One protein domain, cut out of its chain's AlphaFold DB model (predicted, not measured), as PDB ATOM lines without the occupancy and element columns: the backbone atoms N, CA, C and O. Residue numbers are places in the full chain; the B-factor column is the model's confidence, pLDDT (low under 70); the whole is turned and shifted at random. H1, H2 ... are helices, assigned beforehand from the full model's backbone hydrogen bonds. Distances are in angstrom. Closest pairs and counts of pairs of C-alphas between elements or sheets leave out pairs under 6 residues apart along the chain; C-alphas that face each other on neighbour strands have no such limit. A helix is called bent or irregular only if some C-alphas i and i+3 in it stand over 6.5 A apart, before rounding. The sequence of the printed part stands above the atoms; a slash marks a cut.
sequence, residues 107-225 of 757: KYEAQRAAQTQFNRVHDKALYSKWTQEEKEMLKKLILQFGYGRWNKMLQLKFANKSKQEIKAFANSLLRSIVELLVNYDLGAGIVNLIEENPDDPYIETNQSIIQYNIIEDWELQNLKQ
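AT A GLANCE: This is residues 107 to 225 of the 757 residues of an uncharacterized protein of Paramecium tetraurelia (UniProt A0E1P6). One long helix, H5, runs through the middle of a small helical body, with H3 crossing it on one side, H4 meeting its first residues near their ends to make a corner, and H6 folding back alongside its last turns. H1 lies beyond H6 and H4 lies at the far side from it, and these two make the ends of the longest axis; residues 208 to 213, of which 208 and 209 belong to H7, stick out. The printed part has 119 residues with eight named helices, H1 to H8 in order, and no named strand: the class is all helix. The whole is compact, with a radius of gyration of the C-alphas of 14.0 A, and spans 40 by 31 by 29 A.

HOW THE PARTS SIT: H5, residues 163 to 180, is the hub, touching three helices. With residues 166 to 173 alone it touches H3, residues 132 to 145, about perpendicular at 85 degrees; their closest C-alphas, of Leu 138 and Ala 170, are 7.4 A apart. With residues 163 to 167 alone it touches H4, residues 150 to 156, about perpendicular at 76 degrees, closest at the C-alphas of Trp 150 and Lys 163, 5.9 A. With residues 174 to 178 alone it touches H6, residues 184 to 191, and the two form a helical hairpin, a shallow tilt of 10 degrees, opposite ways; the closest C-alphas, of Val 178 and Gly 187, are 5.1 A apart. H8, residues 217 to 223, touches H3 at a steep tilt of 61 degrees, the same way, closest at the C-alphas of Glu 136 and Trp 218, 6.4 A. H1, residues 107 to 115, is close to H6 but not clearly touching, 7.4 A between the closest C-alphas, of Ala 110 and Ala 188. H2, residues 124 to 127, and H7, residues 206 to 209, are each close to H5 but not clearly touching. Every O i to N i+4 pair is within hydrogen-bond range in H1, H3, H4, H5 and H6; in H8 it is 0 of 3, with 1 of 4 O i to N i+3 pairs, and H2 and H7 are too short for an O i to N i+4 pair.

IN THESE COORDINATES: H5 runs 25.9 A from C-alpha 163 at (-8.223, -51.393, -34.900) to C-alpha 180 at (-17.506, -42.962, -12.217). H3 is 19.8 A long, and H1 begins at C-alpha 107 at (-30.512, -42.161, -13.919). H8 is irregular: C-alphas 218 and 221 are 8.5 A apart.

THE WHOLE: The two C-alphas farthest apart, of Tyr 108 and Gln 155, are 40.1 A apart. The printed part has no cut, and the link from H6 to H7, residues 192 to 205, is long. Mean pLDDT of the printed part is 75.3; 36 residues are under 70, among them 107 to 120 and 205 to 217.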
ATOM      1  N   LYS A 107     -31.375 -41.041 -14.327       38.00
ATOM      2  CA  LYS A 107     -30.512 -42.161 -13.919       38.00
ATOM      3  C   LYS A 107     -30.945 -43.448 -14.610       38.00
ATOM      4  O   LYS A 107     -30.087 -44.151 -15.119       38.00
ATOM      5  N   TYR A 108     -32.249 -43.717 -14.676       38.59
ATOM      6  CA  TYR A 108     -32.779 -44.980 -15.178       38.59
ATOM      7  C   TYR A 108     -32.815 -45.044 -16.704       38.59
ATOM      8  O   TYR A 108     -32.700 -46.132 -17.238       38.59
ATOM      9  N   GLU A 109     -32.917 -43.919 -17.420       39.41
ATOM     10  CA  GLU A 109     -32.853 -43.901 -18.893       39.41
ATOM     11  C   GLU A 109     -31.420 -43.884 -19.433       39.41
ATOM     12  O   GLU A 109     -31.134 -44.591 -20.395       39.41
ATOM     13  N   ALA A 110     -30.490 -43.168 -18.789       38.53
ATOM     14  CA  ALA A 110     -29.068 -43.245 -19.130       38.53
ATOM     15  C   ALA A 110     -28.461 -44.593 -18.703       38.53
ATOM     16  O   ALA A 110     -27.670 -45.173 -19.448       38.53
ATOM     17  N   GLN A 111     -28.882 -45.134 -17.548       39.38
ATOM     18  CA  GLN A 111     -28.597 -46.521 -17.194       39.38
ATOM     19  C   GLN A 111     -29.313 -47.465 -18.150       39.38
ATOM     20  O   GLN A 111     -28.628 -48.306 -18.683       39.38
ATOM     21  N   ARG A 112     -30.599 -47.317 -18.499       38.84
ATOM     22  CA  ARG A 112     -31.240 -48.194 -19.500       38.84
ATOM     23  C   ARG A 112     -30.540 -48.159 -20.842       38.84
ATOM     24  O   ARG A 112     -30.366 -49.227 -21.388       38.84
ATOM     25  N   ALA A 113     -30.109 -47.008 -21.349       40.50
ATOM     26  CA  ALA A 113     -29.351 -46.928 -22.597       40.50
ATOM     27  C   ALA A 113     -28.008 -47.680 -22.495       40.50
ATOM     28  O   ALA A 113     -27.628 -48.387 -23.427       40.50
ATOM     29  N   ALA A 114     -27.337 -47.604 -21.338       40.72
ATOM     30  CA  ALA A 114     -26.149 -48.402 -21.026       40.72
ATOM     31  C   ALA A 114     -26.457 -49.891 -20.718       40.72
ATOM     32  O   ALA A 114     -25.627 -50.756 -20.969       40.72
ATOM     33  N   GLN A 115     -27.651 -50.211 -20.218       39.22
ATOM     34  CA  GLN A 115     -28.105 -51.538 -19.786       39.22
ATOM     35  C   GLN A 115     -28.858 -52.292 -20.902       39.22
ATOM     36  O   GLN A 115     -28.945 -53.514 -20.873       39.22
ATOM     37  N   THR A 116     -29.327 -51.626 -21.962       39.66
ATOM     38  CA  THR A 116     -29.813 -52.283 -23.191       39.66
ATOM     39  C   THR A 116     -28.692 -52.996 -23.955       39.66
ATOM     40  O   THR A 116     -28.968 -53.683 -24.934       39.66
ATOM     41  N   GLN A 117     -27.436 -52.893 -23.501       50.19
ATOM     42  CA  GLN A 117     -26.265 -53.578 -24.064       50.19
ATOM     43  C   GLN A 117     -25.889 -54.905 -23.359       50.19
ATOM     44  O   GLN A 117     -24.865 -55.497 -23.697       50.19
ATOM     45  N   PHE A 118     -26.708 -55.433 -22.441       42.75
ATOM     46  CA  PHE A 118     -26.368 -56.613 -21.618       42.75
ATOM     47  C   PHE A 118     -26.399 -58.003 -22.289       42.75
ATOM     48  O   PHE A 118     -26.301 -59.008 -21.594       42.75
ATOM     49  N   ASN A 119     -26.455 -58.106 -23.620       53.66
ATOM     50  CA  ASN A 119     -26.369 -59.407 -24.309       53.66
ATOM     51  C   ASN A 119     -25.003 -59.686 -24.968       53.66
ATOM     52  O   ASN A 119     -24.893 -60.612 -25.770       53.66
ATOM     53  N   ARG A 120     -23.952 -58.910 -24.662       69.50
ATOM     54  CA  ARG A 120     -22.605 -59.113 -25.232       69.50
ATOM     55  C   ARG A 120     -21.671 -59.784 -24.224       69.50
ATOM     56  O   ARG A 120     -21.617 -59.398 -23.063       69.50
ATOM     57  N   VAL A 121     -20.935 -60.796 -24.681       76.50
ATOM     58  CA  VAL A 121     -20.046 -61.610 -23.839       76.50
ATOM     59  C   VAL A 121     -18.671 -60.948 -23.734       76.50
ATOM     60  O   VAL A 121     -18.096 -60.563 -24.749       76.50
ATOM     61  N   HIS A 122     -18.133 -60.839 -22.514       84.31
ATOM     62  CA  HIS A 122     -16.773 -60.352 -22.274       84.31
ATOM     63  C   HIS A 122     -15.727 -61.252 -22.955       84.31
ATOM     64  O   HIS A 122     -15.630 -62.448 -22.659       84.31
ATOM     65  N   ASP A 123     -14.892 -60.668 -23.813       86.38
ATOM     66  CA  ASP A 123     -13.805 -61.372 -24.494       86.38
ATOM     67  C   ASP A 123     -12.584 -61.540 -23.573       86.38
ATOM     68  O   ASP A 123     -11.638 -60.747 -23.576       86.38
ATOM     69  N   LYS A 124     -12.603 -62.614 -22.771       84.06
ATOM     70  CA  LYS A 124     -11.522 -62.952 -21.826       84.06
ATOM     71  C   LYS A 124     -10.184 -63.181 -22.532       84.06
ATOM     72  O   LYS A 124      -9.139 -62.809 -22.003       84.06
ATOM     73  N   ALA A 125     -10.211 -63.797 -23.715       85.56
ATOM     74  CA  ALA A 125      -9.003 -64.144 -24.452       85.56
ATOM     75  C   ALA A 125      -8.294 -62.890 -24.969       85.56
ATOM     76  O   ALA A 125      -7.070 -62.790 -24.880       85.56
ATOM     77  N   LEU A 126      -9.053 -61.915 -25.476       88.56
ATOM     78  CA  LEU A 126      -8.515 -60.615 -25.852       88.56
ATOM     79  C   LEU A 126      -8.073 -59.806 -24.626       88.56
ATOM     80  O   LEU A 126      -7.000 -59.201 -24.656       88.56
ATOM     81  N   TYR A 127      -8.860 -59.820 -23.548       86.00
ATOM     82  CA  TYR A 127      -8.540 -59.104 -22.314       86.00
ATOM     83  C   TYR A 127      -7.166 -59.497 -21.750       86.00
ATOM     84  O   TYR A 127      -6.339 -58.630 -21.470       86.00
ATOM     85  N   SER A 128      -6.870 -60.800 -21.674       84.75
ATOM     86  CA  SER A 128      -5.584 -61.314 -21.183       84.75
ATOM     87  C   SER A 128      -4.378 -60.976 -22.072       84.75
ATOM     88  O   SER A 128      -3.245 -61.077 -21.609       84.75
ATOM     89  N   LYS A 129      -4.586 -60.562 -23.333       89.44
ATOM     90  CA  LYS A 129      -3.501 -60.143 -24.245       89.44
ATOM     91  C   LYS A 129      -3.022 -58.710 -24.012       89.44
ATOM     92  O   LYS A 129      -2.040 -58.311 -24.640       89.44
ATOM     93  N   TRP A 130      -3.731 -57.921 -23.206       89.44
ATOM     94  CA  TRP A 130      -3.396 -56.522 -22.952       89.44
ATOM     95  C   TRP A 130      -2.778 -56.332 -21.573       89.44
ATOM     96  O   TRP A 130      -3.386 -56.657 -20.553       89.44
ATOM     97  N   THR A 131      -1.578 -55.759 -21.538       89.38
ATOM     98  CA  THR A 131      -0.904 -55.430 -20.275       89.38
ATOM     99  C   THR A 131      -1.463 -54.139 -19.671       89.38
ATOM    100  O   THR A 131      -2.043 -53.301 -20.366       89.38
ATOM    101  N   GLN A 132      -1.245 -53.926 -18.369       84.50
ATOM    102  CA  GLN A 132      -1.620 -52.665 -17.721       84.50
ATOM    103  C   GLN A 132      -0.898 -51.460 -18.346       84.50
ATOM    104  O   GLN A 132      -1.493 -50.397 -18.509       84.50
ATOM    105  N   GLU A 133       0.360 -51.626 -18.758       86.94
ATOM    106  CA  GLU A 133       1.127 -50.579 -19.441       86.94
ATOM    107  C   GLU A 133       0.519 -50.216 -20.803       86.94
ATOM    108  O   GLU A 133       0.441 -49.037 -21.150       86.94
ATOM    109  N   GLU A 134       0.036 -51.206 -21.561       91.62
ATOM    110  CA  GLU A 134      -0.669 -50.978 -22.825       91.62
ATOM    111  C   GLU A 134      -1.993 -50.232 -22.600       91.62
ATOM    112  O   GLU A 134      -2.287 -49.277 -23.326       91.62
ATOM    113  N   LYS A 135      -2.765 -50.592 -21.566       89.88
ATOM    114  CA  LYS A 135      -3.983 -49.858 -21.176       89.88
ATOM    115  C   LYS A 135      -3.646 -48.407 -20.805       89.88
ATOM    116  O   LYS A 135      -4.204 -47.468 -21.373       89.88
ATOM    117  N   GLU A 136      -2.661 -48.180 -19.940       88.19
ATOM    118  CA  GLU A 136      -2.223 -46.831 -19.554       88.19
ATOM    119  C   GLU A 136      -1.716 -46.002 -20.745       88.19
ATOM    120  O   GLU A 136      -2.041 -44.814 -20.882       88.19
ATOM    121  N   MET A 137      -0.982 -46.630 -21.665       92.00
ATOM    122  CA  MET A 137      -0.545 -45.998 -22.905       92.00
ATOM    123  C   MET A 137      -1.735 -45.613 -23.790       92.00
ATOM    124  O   MET A 137      -1.782 -44.492 -24.304       92.00
ATOM    125  N   LEU A 138      -2.731 -46.492 -23.937       94.44
ATOM    126  CA  LEU A 138      -3.952 -46.197 -24.686       94.44
ATOM    127  C   LEU A 138      -4.716 -45.022 -24.062       94.44
ATOM    128  O   LEU A 138      -5.095 -44.091 -24.779       94.44
ATOM    129  N   LYS A 139      -4.854 -44.989 -22.731       92.31
ATOM    130  CA  LYS A 139      -5.438 -43.852 -21.999       92.31
ATOM    131  C   LYS A 139      -4.693 -42.554 -22.315       92.31
ATOM    132  O   LYS A 139      -5.319 -41.553 -22.671       92.31
ATOM    133  N   LYS A 140      -3.356 -42.559 -22.248       92.00
ATOM    134  CA  LYS A 140      -2.519 -41.394 -22.583       92.00
ATOM    135  C   LYS A 140      -2.743 -40.931 -24.025       92.00
ATOM    136  O   LYS A 140      -2.938 -39.736 -24.251       92.00
ATOM    137  N   LEU A 141      -2.771 -41.854 -24.986       94.75
ATOM    138  CA  LEU A 141      -2.993 -41.538 -26.397       94.75
ATOM    139  C   LEU A 141      -4.402 -40.991 -26.657       94.75
ATOM    140  O   LEU A 141      -4.536 -40.035 -27.420       94.75
ATOM    141  N   ILE A 142      -5.442 -41.499 -25.989       94.81
ATOM    142  CA  ILE A 142      -6.806 -40.945 -26.070       94.81
ATOM    143  C   ILE A 142      -6.848 -39.515 -25.513       94.81
ATOM    144  O   ILE A 142      -7.467 -38.637 -26.113       94.81
ATOM    145  N   LEU A 143      -6.145 -39.235 -24.411       93.19
ATOM    146  CA  LEU A 143      -6.075 -37.889 -23.827       93.19
ATOM    147  C   LEU A 143      -5.223 -36.896 -24.633       93.19
ATOM    148  O   LEU A 143      -5.339 -35.687 -24.401       93.19
ATOM    149  N   GLN A 144      -4.378 -37.382 -25.546       93.38
ATOM    150  CA  GLN A 144      -3.574 -36.567 -26.459       93.38
ATOM    151  C   GLN A 144      -4.266 -36.374 -27.815       93.38
ATOM    152  O   GLN A 144      -4.412 -35.246 -28.273       93.38
ATOM    153  N   PHE A 145      -4.715 -37.445 -28.463       94.31
ATOM    154  CA  PHE A 145      -5.210 -37.406 -29.844       94.31
ATOM    155  C   PHE A 145      -6.738 -37.445 -29.959       94.31
ATOM    156  O   PHE A 145      -7.276 -37.101 -31.014       94.31
ATOM    157  N   GLY A 146      -7.434 -37.821 -28.886       93.38
ATOM    158  CA  GLY A 146      -8.879 -38.022 -28.865       93.38
ATOM    159  C   GLY A 146      -9.299 -39.438 -29.263       93.38
ATOM    160  O   GLY A 146      -8.530 -40.212 -29.840       93.38
ATOM    161  N   TYR A 147     -10.554 -39.765 -28.956       94.06
ATOM    162  CA  TYR A 147     -11.199 -41.020 -29.347       94.06
ATOM    163  C   TYR A 147     -11.328 -41.125 -30.885       94.06
ATOM    164  O   TYR A 147     -11.470 -40.114 -31.577       94.06
ATOM    165  N   GLY A 148     -11.260 -42.336 -31.452       90.88
ATOM    166  CA  GLY A 148     -11.415 -42.605 -32.894       90.88
ATOM    167  C   GLY A 148     -10.195 -42.345 -33.777       90.88
ATOM    168  O   GLY A 148     -10.295 -42.371 -35.002       90.88
ATOM    169  N   ARG A 149      -9.018 -42.087 -33.195       92.44
ATOM    170  CA  ARG A 149      -7.759 -41.893 -33.939       92.44
ATOM    171  C   ARG A 149      -6.953 -43.190 -34.061       92.44
ATOM    172  O   ARG A 149      -5.738 -43.187 -33.885       92.44
ATOM    173  N   TRP A 150      -7.616 -44.292 -34.409       93.06
ATOM    174  CA  TRP A 150      -7.047 -45.649 -34.383       93.06
ATOM    175  C   TRP A 150      -5.781 -45.796 -35.231       93.06
ATOM    176  O   TRP A 150      -4.760 -46.234 -34.719       93.06
ATOM    177  N   ASN A 151      -5.795 -45.324 -36.485       90.88
ATOM    178  CA  ASN A 151      -4.606 -45.343 -37.353       90.88
ATOM    179  C   ASN A 151      -3.405 -44.628 -36.714       90.88
ATOM    180  O   ASN A 151      -2.276 -45.087 -36.833       90.88
ATOM    181  N   LYS A 152      -3.651 -43.511 -36.016       90.44
ATOM    182  CA  LYS A 152      -2.591 -42.753 -35.343       90.44
ATOM    183  C   LYS A 152      -2.031 -43.537 -34.154       90.44
ATOM    184  O   LYS A 152      -0.826 -43.539 -33.949       90.44
ATOM    185  N   MET A 153      -2.886 -44.219 -33.394       93.75
ATOM    186  CA  MET A 153      -2.475 -45.056 -32.261       93.75
ATOM    187  C   MET A 153      -1.666 -46.282 -32.718       93.75
ATOM    188  O   MET A 153      -0.631 -46.578 -32.119       93.75
ATOM    189  N   LEU A 154      -2.078 -46.923 -33.821       92.50
ATOM    190  CA  LEU A 154      -1.334 -48.006 -34.477       92.50
ATOM    191  C   LEU A 154       0.068 -47.551 -34.897       92.50
ATOM    192  O   LEU A 154       1.050 -48.194 -34.547       92.50
ATOM    193  N   GLN A 155       0.167 -46.404 -35.578       90.31
ATOM    194  CA  GLN A 155       1.445 -45.844 -36.036       90.31
ATOM    195  C   GLN A 155       2.412 -45.502 -34.894       90.31
ATOM    196  O   GLN A 155       3.618 -45.504 -35.107       90.31
ATOM    197  N   LEU A 156       1.904 -45.160 -33.706       89.50
ATOM    198  CA  LEU A 156       2.736 -44.681 -32.601       89.50
ATOM    199  C   LEU A 156       3.225 -45.797 -31.675       89.50
ATOM    200  O   LEU A 156       4.408 -45.829 -31.343       89.50
ATOM    201  N   LYS A 157       2.317 -46.647 -31.176       90.56
ATOM    202  CA  LYS A 157       2.635 -47.611 -30.102       90.56
ATOM    203  C   LYS A 157       1.991 -48.988 -30.255       90.56
ATOM    204  O   LYS A 157       2.419 -49.903 -29.566       90.56
ATOM    205  N   PHE A 158       1.010 -49.153 -31.144       91.50
ATOM    206  CA  PHE A 158       0.221 -50.387 -31.248       91.50
ATOM    207  C   PHE A 158       0.286 -51.035 -32.636       91.50
ATOM    208  O   PHE A 158      -0.706 -51.579 -33.105       91.50
ATOM    209  N   ALA A 159       1.430 -50.981 -33.322       87.75
ATOM    210  CA  ALA A 159       1.571 -51.508 -34.686       87.75
ATOM    211  C   ALA A 159       1.233 -53.011 -34.812       87.75
ATOM    212  O   ALA A 159       0.875 -53.471 -35.891       87.75
ATOM    213  N   ASN A 160       1.325 -53.757 -33.708       89.81
ATOM    214  CA  ASN A 160       1.005 -55.180 -33.590       89.81
ATOM    215  C   ASN A 160      -0.451 -55.482 -33.182       89.81
ATOM    216  O   ASN A 160      -0.804 -56.653 -33.072       89.81
ATOM    217  N   LYS A 161      -1.281 -54.468 -32.915       92.19
ATOM    218  CA  LYS A 161      -2.689 -54.639 -32.519       92.19
ATOM    219  C   LYS A 161      -3.619 -54.339 -33.691       92.19
ATOM    220  O   LYS A 161      -3.249 -53.655 -34.645       92.19
ATOM    221  N   SER A 162      -4.864 -54.798 -33.608       92.00
ATOM    222  CA  SER A 162      -5.896 -54.457 -34.595       92.00
ATOM    223  C   SER A 162      -6.674 -53.190 -34.204       92.00
ATOM    224  O   SER A 162      -6.727 -52.784 -33.041       92.00
ATOM    225  N   LYS A 163      -7.338 -52.545 -35.179       91.56
ATOM    226  CA  LYS A 163      -8.223 -51.393 -34.900       91.56
ATOM    227  C   LYS A 163      -9.391 -51.773 -33.994       91.56
ATOM    228  O   LYS A 163      -9.784 -50.965 -33.161       91.56
ATOM    229  N   GLN A 164      -9.939 -52.973 -34.184       90.50
ATOM    230  CA  GLN A 164     -11.061 -53.487 -33.400       90.50
ATOM    231  C   GLN A 164     -10.643 -53.725 -31.948       90.50
ATOM    232  O   GLN A 164     -11.378 -53.343 -31.045       90.50
ATOM    233  N   GLU A 165      -9.431 -54.243 -31.718       91.81
ATOM    234  CA  GLU A 165      -8.885 -54.420 -30.368       91.81
ATOM    235  C   GLU A 165      -8.737 -53.073 -29.653       91.81
ATOM    236  O   GLU A 165      -9.282 -52.880 -28.570       91.81
ATOM    237  N   ILE A 166      -8.070 -52.096 -30.281       93.12
ATOM    238  CA  ILE A 166      -7.889 -50.755 -29.697       93.12
ATOM    239  C   ILE A 166      -9.241 -50.102 -29.385       93.12
ATOM    240  O   ILE A 166      -9.410 -49.496 -28.327       93.12
ATOM    241  N   LYS A 167     -10.204 -50.228 -30.303       92.50
ATOM    242  CA  LYS A 167     -11.559 -49.696 -30.149       92.50
ATOM    243  C   LYS A 167     -12.277 -50.335 -28.954       92.50
ATOM    244  O   LYS A 167     -12.841 -49.603 -28.147       92.50
ATOM    245  N   ALA A 168     -12.190 -51.655 -28.789       90.25
ATOM    246  CA  ALA A 168     -12.812 -52.373 -27.678       90.25
ATOM    247  C   ALA A 168     -12.299 -51.889 -26.306       90.25
ATOM    248  O   ALA A 168     -13.093 -51.562 -25.421       90.25
ATOM    249  N   PHE A 169     -10.979 -51.741 -26.146       92.19
ATOM    250  CA  PHE A 169     -10.398 -51.198 -24.911       92.19
ATOM    251  C   PHE A 169     -10.702 -49.708 -24.714       92.19
ATOM    252  O   PHE A 169     -10.958 -49.278 -23.590       92.19
ATOM    253  N   ALA A 170     -10.729 -48.912 -25.786       92.69
ATOM    254  CA  ALA A 170     -11.131 -47.509 -25.706       92.69
ATOM    255  C   ALA A 170     -12.592 -47.359 -25.243       92.69
ATOM    256  O   ALA A 170     -12.888 -46.475 -24.439       92.69
ATOM    257  N   ASN A 171     -13.491 -48.234 -25.703       90.38
ATOM    258  CA  ASN A 171     -14.889 -48.261 -25.270       90.38
ATOM    259  C   ASN A 171     -15.014 -48.644 -23.797       90.38
ATOM    260  O   ASN A 171     -15.726 -47.967 -23.059       90.38
ATOM    261  N   SER A 172     -14.271 -49.665 -23.353       88.06
ATOM    262  CA  SER A 172     -14.205 -50.034 -21.933       88.06
ATOM    263  C   SER A 172     -13.732 -48.859 -21.064       88.06
ATOM    264  O   SER A 172     -14.382 -48.535 -20.069       88.06
ATOM    265  N   LEU A 173     -12.684 -48.129 -21.474       89.69
ATOM    266  CA  LEU A 173     -12.231 -46.919 -20.771       89.69
ATOM    267  C   LEU A 173     -13.329 -45.848 -20.686       89.69
ATOM    268  O   LEU A 173     -13.554 -45.285 -19.616       89.69
ATOM    269  N   LEU A 174     -13.993 -45.531 -21.801       88.62
ATOM    270  CA  LEU A 174     -15.038 -44.504 -21.830       88.62
ATOM    271  C   LEU A 174     -16.235 -44.895 -20.954       88.62
ATOM    272  O   LEU A 174     -16.696 -44.057 -20.181       88.62
ATOM    273  N   ARG A 175     -16.688 -46.155 -21.005       84.44
ATOM    274  CA  ARG A 175     -17.731 -46.667 -20.102       84.44
ATOM    275  C   ARG A 175     -17.312 -46.556 -18.635       84.44
ATOM    276  O   ARG A 175     -18.071 -46.030 -17.828       84.44
ATOM    277  N   SER A 176     -16.071 -46.925 -18.318       83.69
ATOM    278  CA  SER A 176     -15.518 -46.830 -16.958       83.69
ATOM    279  C   SER A 176     -15.469 -45.380 -16.458       83.69
ATOM    280  O   SER A 176     -15.719 -45.101 -15.288       83.69
ATOM    281  N   ILE A 177     -15.175 -44.422 -17.345       82.38
ATOM    282  CA  ILE A 177     -15.255 -42.990 -17.029       82.38
ATOM    283  C   ILE A 177     -16.703 -42.587 -16.730       82.38
ATOM    284  O   ILE A 177     -16.920 -41.887 -15.745       82.38
ATOM    285  N   VAL A 178     -17.667 -43.004 -17.557       79.88
ATOM    286  CA  VAL A 178     -19.094 -42.664 -17.404       79.88
ATOM    287  C   VAL A 178     -19.658 -43.211 -16.093       79.88
ATOM    288  O   VAL A 178     -20.307 -42.461 -15.372       79.88
ATOM    289  N   GLU A 179     -19.349 -44.459 -15.737       76.12
ATOM    290  CA  GLU A 179     -19.773 -45.085 -14.472       76.12
ATOM    291  C   GLU A 179     -19.296 -44.318 -13.234       76.12
ATOM    292  O   GLU A 179     -19.992 -44.246 -12.220       76.12
ATOM    293  N   LEU A 180     -18.102 -43.726 -13.310       75.44
ATOM    294  CA  LEU A 180     -17.506 -42.962 -12.217       75.44
ATOM    295  C   LEU A 180     -17.876 -41.468 -12.243       75.44
ATOM    296  O   LEU A 180     -17.524 -40.731 -11.314       75.44
ATOM    297  N   LEU A 181     -18.542 -40.985 -13.296       71.06
ATOM    298  CA  LEU A 181     -18.822 -39.567 -13.490       71.06
ATOM    299  C   LEU A 181     -20.144 -39.162 -12.826       71.06
ATOM    300  O   LEU A 181     -21.212 -39.649 -13.165       71.06
ATOM    301  N   VAL A 182     -20.085 -38.174 -11.929       68.94
ATOM    302  CA  VAL A 182     -21.284 -37.634 -11.250       68.94
ATOM    303  C   VAL A 182     -22.114 -36.712 -12.164       68.94
ATOM    304  O   VAL A 182     -23.284 -36.460 -11.900       68.94
ATOM    305  N   ASN A 183     -21.516 -36.172 -13.233       72.12
ATOM    306  CA  ASN A 183     -22.169 -35.234 -14.150       72.12
ATOM    307  C   ASN A 183     -22.757 -35.967 -15.369       72.12
ATOM    308  O   ASN A 183     -22.006 -36.381 -16.254       72.12
ATOM    309  N   TYR A 184     -24.087 -36.083 -15.419       68.88
ATOM    310  CA  TYR A 184     -24.801 -36.839 -16.452       68.88
ATOM    311  C   TYR A 184     -24.683 -36.243 -17.853       68.88
ATOM    312  O   TYR A 184     -24.460 -37.001 -18.789       68.88
ATOM    313  N   ASP A 185     -24.743 -34.917 -18.016       73.31
ATOM    314  CA  ASP A 185     -24.630 -34.277 -19.340       73.31
ATOM    315  C   ASP A 185     -23.288 -34.594 -20.011       73.31
ATOM    316  O   ASP A 185     -23.207 -34.920 -21.197       73.31
ATOM    317  N   LEU A 186     -22.206 -34.531 -19.229       76.88
ATOM    318  CA  LEU A 186     -20.884 -34.937 -19.690       76.88
ATOM    319  C   LEU A 186     -20.835 -36.443 -19.967       76.88
ATOM    320  O   LEU A 186     -20.208 -36.841 -20.947       76.88
ATOM    321  N   GLY A 187     -21.492 -37.257 -19.138       75.75
ATOM    322  CA  GLY A 187     -21.604 -38.703 -19.327       75.75
ATOM    323  C   GLY A 187     -22.287 -39.057 -20.647       75.75
ATOM    324  O   GLY A 187     -21.708 -39.782 -21.448       75.75
ATOM    325  N   ALA A 188     -23.450 -38.465 -20.926       76.38
ATOM    326  CA  ALA A 188     -24.192 -38.633 -22.173       76.38
ATOM    327  C   ALA A 188     -23.349 -38.231 -23.392       76.38
ATOM    328  O   ALA A 188     -23.290 -38.957 -24.382       76.38
ATOM    329  N   GLY A 189     -22.613 -37.120 -23.295       79.75
ATOM    330  CA  GLY A 189     -21.671 -36.718 -24.337       79.75
ATOM    331  C   GLY A 189     -20.593 -37.772 -24.613       79.75
ATOM    332  O   GLY A 189     -20.248 -37.992 -25.769       79.75
ATOM    333  N   ILE A 190     -20.047 -38.411 -23.571       85.12
ATOM    334  CA  ILE A 190     -19.032 -39.468 -23.714       85.12
ATOM    335  C   ILE A 190     -19.647 -40.744 -24.293       85.12
ATOM    336  O   ILE A 190     -19.038 -41.344 -25.177       85.12
ATOM    337  N   VAL A 191     -20.846 -41.129 -23.853       82.38
ATOM    338  CA  VAL A 191     -21.585 -42.278 -24.402       82.38
ATOM    339  C   VAL A 191     -21.828 -42.100 -25.899       82.38
ATOM    340  O   VAL A 191     -21.564 -43.019 -26.665       82.38
ATOM    341  N   ASN A 192     -22.200 -40.897 -26.343       84.75
ATOM    342  CA  ASN A 192     -22.409 -40.591 -27.763       84.75
ATOM    343  C   ASN A 192     -21.139 -40.708 -28.629       84.75
ATOM    344  O   ASN A 192     -21.237 -40.697 -29.853       84.75
ATOM    345  N   LEU A 193     -19.945 -40.792 -28.026       85.88
ATOM    346  CA  LEU A 193     -18.707 -41.068 -28.759       85.88
ATOM    347  C   LEU A 193     -18.452 -42.560 -28.963       85.88
ATOM    348  O   LEU A 193     -17.647 -42.896 -29.829       85.88
ATOM    349  N   ILE A 194     -19.055 -43.433 -28.151       85.69
ATOM    350  CA  ILE A 194     -18.802 -44.872 -28.187       85.69
ATOM    351  C   ILE A 194     -19.379 -45.427 -29.488       85.69
ATOM    352  O   ILE A 194     -20.587 -45.504 -29.683       85.69
ATOM    353  N   GLU A 195     -18.488 -45.828 -30.385       79.56
ATOM    354  CA  GLU A 195     -18.842 -46.545 -31.600       79.56
ATOM    355  C   GLU A 195     -18.771 -48.046 -31.280       79.56
ATOM    356  O   GLU A 195     -17.721 -48.522 -30.852       79.56
ATOM    357  N   GLU A 196     -19.838 -48.818 -31.492       76.19
ATOM    358  CA  GLU A 196     -19.848 -50.280 -31.304       76.19
ATOM    359  C   GLU A 196     -20.671 -50.972 -32.378       76.19
ATOM    360  O   GLU A 196     -21.837 -50.644 -32.574       76.19
ATOM    361  N   ASN A 197     -20.062 -51.950 -33.049       78.75
ATOM    362  CA  ASN A 197     -20.774 -52.861 -33.938       78.75
ATOM    363  C   ASN A 197     -21.062 -54.185 -33.213       78.75
ATOM    364  O   ASN A 197     -20.271 -54.564 -32.343       78.75
ATOM    365  N   PRO A 198     -22.124 -54.922 -33.589       74.25
ATOM    366  CA  PRO A 198     -22.461 -56.227 -33.004       74.25
ATOM    367  C   PRO A 198     -21.347 -57.278 -33.088       74.25
ATOM    368  O   PRO A 198     -21.259 -58.133 -32.206       74.25
ATOM    369  N   ASP A 199     -20.467 -57.169 -34.085       78.56
ATOM    370  CA  ASP A 199     -19.353 -58.099 -34.313       78.56
ATOM    371  C   ASP A 199     -18.028 -57.643 -33.672       78.56
ATOM    372  O   ASP A 199     -17.040 -58.373 -33.698       78.56
ATOM    373  N   ASP A 200     -17.966 -56.429 -33.103       82.81
ATOM    374  CA  ASP A 200     -16.731 -55.928 -32.482       82.81
ATOM    375  C   ASP A 200     -16.447 -56.673 -31.160       82.81
ATOM    376  O   ASP A 200     -17.383 -56.907 -30.396       82.81
ATOM    377  N   PRO A 201     -15.188 -56.982 -30.806       85.38
ATOM    378  CA  PRO A 201     -14.866 -57.541 -29.494       85.38
ATOM    379  C   PRO A 201     -15.399 -56.665 -28.351       85.38
ATOM    380  O   PRO A 201     -15.314 -55.435 -28.410       85.38
ATOM    381  N   TYR A 202     -15.933 -57.289 -27.300       86.50
ATOM    382  CA  TYR A 202     -16.521 -56.585 -26.161       86.50
ATOM    383  C   TYR A 202     -15.669 -56.766 -24.904       86.50
ATOM    384  O   TYR A 202     -15.447 -57.882 -24.438       86.50
ATOM    385  N   ILE A 203     -15.218 -55.643 -24.346       86.19
ATOM    386  CA  ILE A 203     -14.536 -55.585 -23.054       86.19
ATOM    387  C   ILE A 203     -15.465 -54.877 -22.066       86.19
ATOM    388  O   ILE A 203     -15.828 -53.710 -22.253       86.19
ATOM    389  N   GLU A 204     -15.857 -55.624 -21.040       75.00
ATOM    390  CA  GLU A 204     -16.738 -55.181 -19.956       75.00
ATOM    391  C   GLU A 204     -16.027 -54.209 -18.990       75.00
ATOM    392  O   GLU A 204     -14.798 -54.104 -18.992       75.00
ATOM    393  N   THR A 205     -16.797 -53.456 -18.205       69.06
ATOM    394  CA  THR A 205     -16.311 -52.535 -17.168       69.06
ATOM    395  C   THR A 205     -16.188 -53.213 -15.803       69.06
ATOM    396  O   THR A 205     -16.816 -54.229 -15.521       69.06
ATOM    397  N   ASN A 206     -15.371 -52.638 -14.916       57.91
ATOM    398  CA  ASN A 206     -15.048 -53.242 -13.620       57.91
ATOM    399  C   ASN A 206     -16.252 -53.451 -12.687       57.91
ATOM    400  O   ASN A 206     -16.168 -54.320 -11.824       57.91
ATOM    401  N   GLN A 207     -17.346 -52.684 -12.805       50.50
ATOM    402  CA  GLN A 207     -18.453 -52.760 -11.839       50.50
ATOM    403  C   GLN A 207     -19.233 -54.081 -11.873       50.50
ATOM    404  O   GLN A 207     -19.761 -54.484 -10.837       50.50
ATOM    405  N   SER A 208     -19.257 -54.796 -12.997       44.91
ATOM    406  CA  SER A 208     -19.876 -56.127 -13.096       44.91
ATOM    407  C   SER A 208     -18.902 -57.288 -12.835       44.91
ATOM    408  O   SER A 208     -19.342 -58.420 -12.652       44.91
ATOM    409  N   ILE A 209     -17.592 -57.021 -12.725       45.44
ATOM    410  CA  ILE A 209     -16.542 -58.025 -12.450       45.44
ATOM    411  C   ILE A 209     -16.218 -58.130 -10.934       45.44
ATOM    412  O   ILE A 209     -15.475 -59.018 -10.512       45.44
ATOM    413  N   ILE A 210     -16.839 -57.311 -10.066       41.81
ATOM    414  CA  ILE A 210     -16.614 -57.281  -8.594       41.81
ATOM    415  C   ILE A 210     -17.196 -58.508  -7.852       41.81
ATOM    416  O   ILE A 210     -17.572 -58.431  -6.686       41.81
ATOM    417  N   GLN A 211     -17.273 -59.671  -8.497       39.22
ATOM    418  CA  GLN A 211     -17.489 -60.935  -7.795       39.22
ATOM    419  C   GLN A 211     -16.169 -61.672  -7.504       39.22
ATOM    420  O   GLN A 211     -16.146 -62.535  -6.631       39.22
ATOM    421  N   TYR A 212     -15.049 -61.309  -8.152       35.00
ATOM    422  CA  TYR A 212     -13.769 -62.010  -7.974       35.00
ATOM    423  C   TYR A 212     -12.553 -61.076  -8.139       35.00
ATOM    424  O   TYR A 212     -12.073 -60.902  -9.249       35.00
ATOM    425  N   ASN A 213     -12.063 -60.486  -7.037       39.16
ATOM    426  CA  ASN A 213     -10.728 -59.877  -6.830       39.16
ATOM    427  C   ASN A 213      -9.824 -59.673  -8.075       39.16
ATOM    428  O   ASN A 213      -8.840 -60.396  -8.248       39.16
ATOM    429  N   ILE A 214     -10.089 -58.652  -8.904       37.94
ATOM    430  CA  ILE A 214      -9.186 -58.241  -9.993       37.94
ATOM    431  C   ILE A 214      -8.958 -56.718  -9.951       37.94
ATOM    432  O   ILE A 214      -9.890 -55.929  -9.840       37.94
ATOM    433  N   ILE A 215      -7.666 -56.384  -9.993       42.06
ATOM    434  CA  ILE A 215      -6.941 -55.120 -10.217       42.06
ATOM    435  C   ILE A 215      -7.794 -53.935 -10.718       42.06
ATOM    436  O   ILE A 215      -8.551 -54.056 -11.674       42.06
ATOM    437  N   GLU A 216      -7.590 -52.754 -10.115       54.00
ATOM    438  CA  GLU A 216      -8.137 -51.465 -10.567       54.00
ATOM    439  C   GLU A 216      -7.719 -51.134 -12.012       54.00
ATOM    440  O   GLU A 216      -6.715 -50.460 -12.261       54.00
ATOM    441  N   ASP A 217      -8.500 -51.578 -12.993       61.16
ATOM    442  CA  ASP A 217      -8.249 -51.204 -14.381       61.16
ATOM    443  C   ASP A 217      -8.332 -49.674 -14.560       61.16
ATOM    444  O   ASP A 217      -9.236 -49.002 -14.049       61.16
ATOM    445  N   TRP A 218      -7.358 -49.129 -15.298       70.00
ATOM    446  CA  TRP A 218      -7.180 -47.707 -15.641       70.00
ATOM    447  C   TRP A 218      -6.784 -46.737 -14.507       70.00
ATOM    448  O   TRP A 218      -6.672 -45.532 -14.775       70.00
ATOM    449  N   GLU A 219      -6.589 -47.200 -13.261       67.50
ATOM    450  CA  GLU A 219      -6.229 -46.372 -12.083       67.50
ATOM    451  C   GLU A 219      -7.127 -45.119 -11.899       67.50
ATOM    452  O   GLU A 219      -6.700 -44.053 -11.437       67.50
ATOM    453  N   LEU A 220      -8.402 -45.202 -12.303       64.19
ATOM    454  CA  LEU A 220      -9.311 -44.045 -12.329       64.19
ATOM    455  C   LEU A 220      -9.766 -43.595 -10.932       64.19
ATOM    456  O   LEU A 220     -10.251 -42.467 -10.785       64.19
ATOM    457  N   GLN A 221      -9.595 -44.424  -9.897       53.69
ATOM    458  CA  GLN A 221     -10.020 -44.111  -8.529       53.69
ATOM    459  C   GLN A 221      -9.291 -42.882  -7.961       53.69
ATOM    460  O   GLN A 221      -9.924 -41.997  -7.380       53.69
ATOM    461  N   ASN A 222      -7.999 -42.741  -8.273       54.00
ATOM    462  CA  ASN A 222      -7.170 -41.581  -7.921       54.00
ATOM    463  C   ASN A 222      -7.498 -40.318  -8.747       54.00
ATOM    464  O   ASN A 222      -6.912 -39.249  -8.550       54.00
ATOM    465  N   LEU A 223      -8.437 -40.417  -9.696       59.06
ATOM    466  CA  LEU A 223      -8.796 -39.362 -10.639       59.06
ATOM    467  C   LEU A 223     -10.234 -38.862 -10.485       59.06
ATOM    468  O   LEU A 223     -10.607 -37.985 -11.260       59.06
ATOM    469  N   LYS A 224     -11.022 -39.304  -9.491       61.19
ATOM    470  CA  LYS A 224     -12.428 -38.868  -9.303       61.19
ATOM    471  C   LYS A 224     -12.612 -37.343  -9.391       61.19
ATOM    472  O   LYS A 224     -13.487 -36.862 -10.106       61.19
ATOM    473  N   GLN A 225     -11.712 -36.564  -8.780       59.78
ATOM    474  CA  GLN A 225     -11.729 -35.090  -8.850       59.78
ATOM    475  C   GLN A 225     -11.345 -34.522 -10.238       59.78
ATOM    476  O   GLN A 225     -11.726 -33.408 -10.595       59.78
TER     477      GLN A 225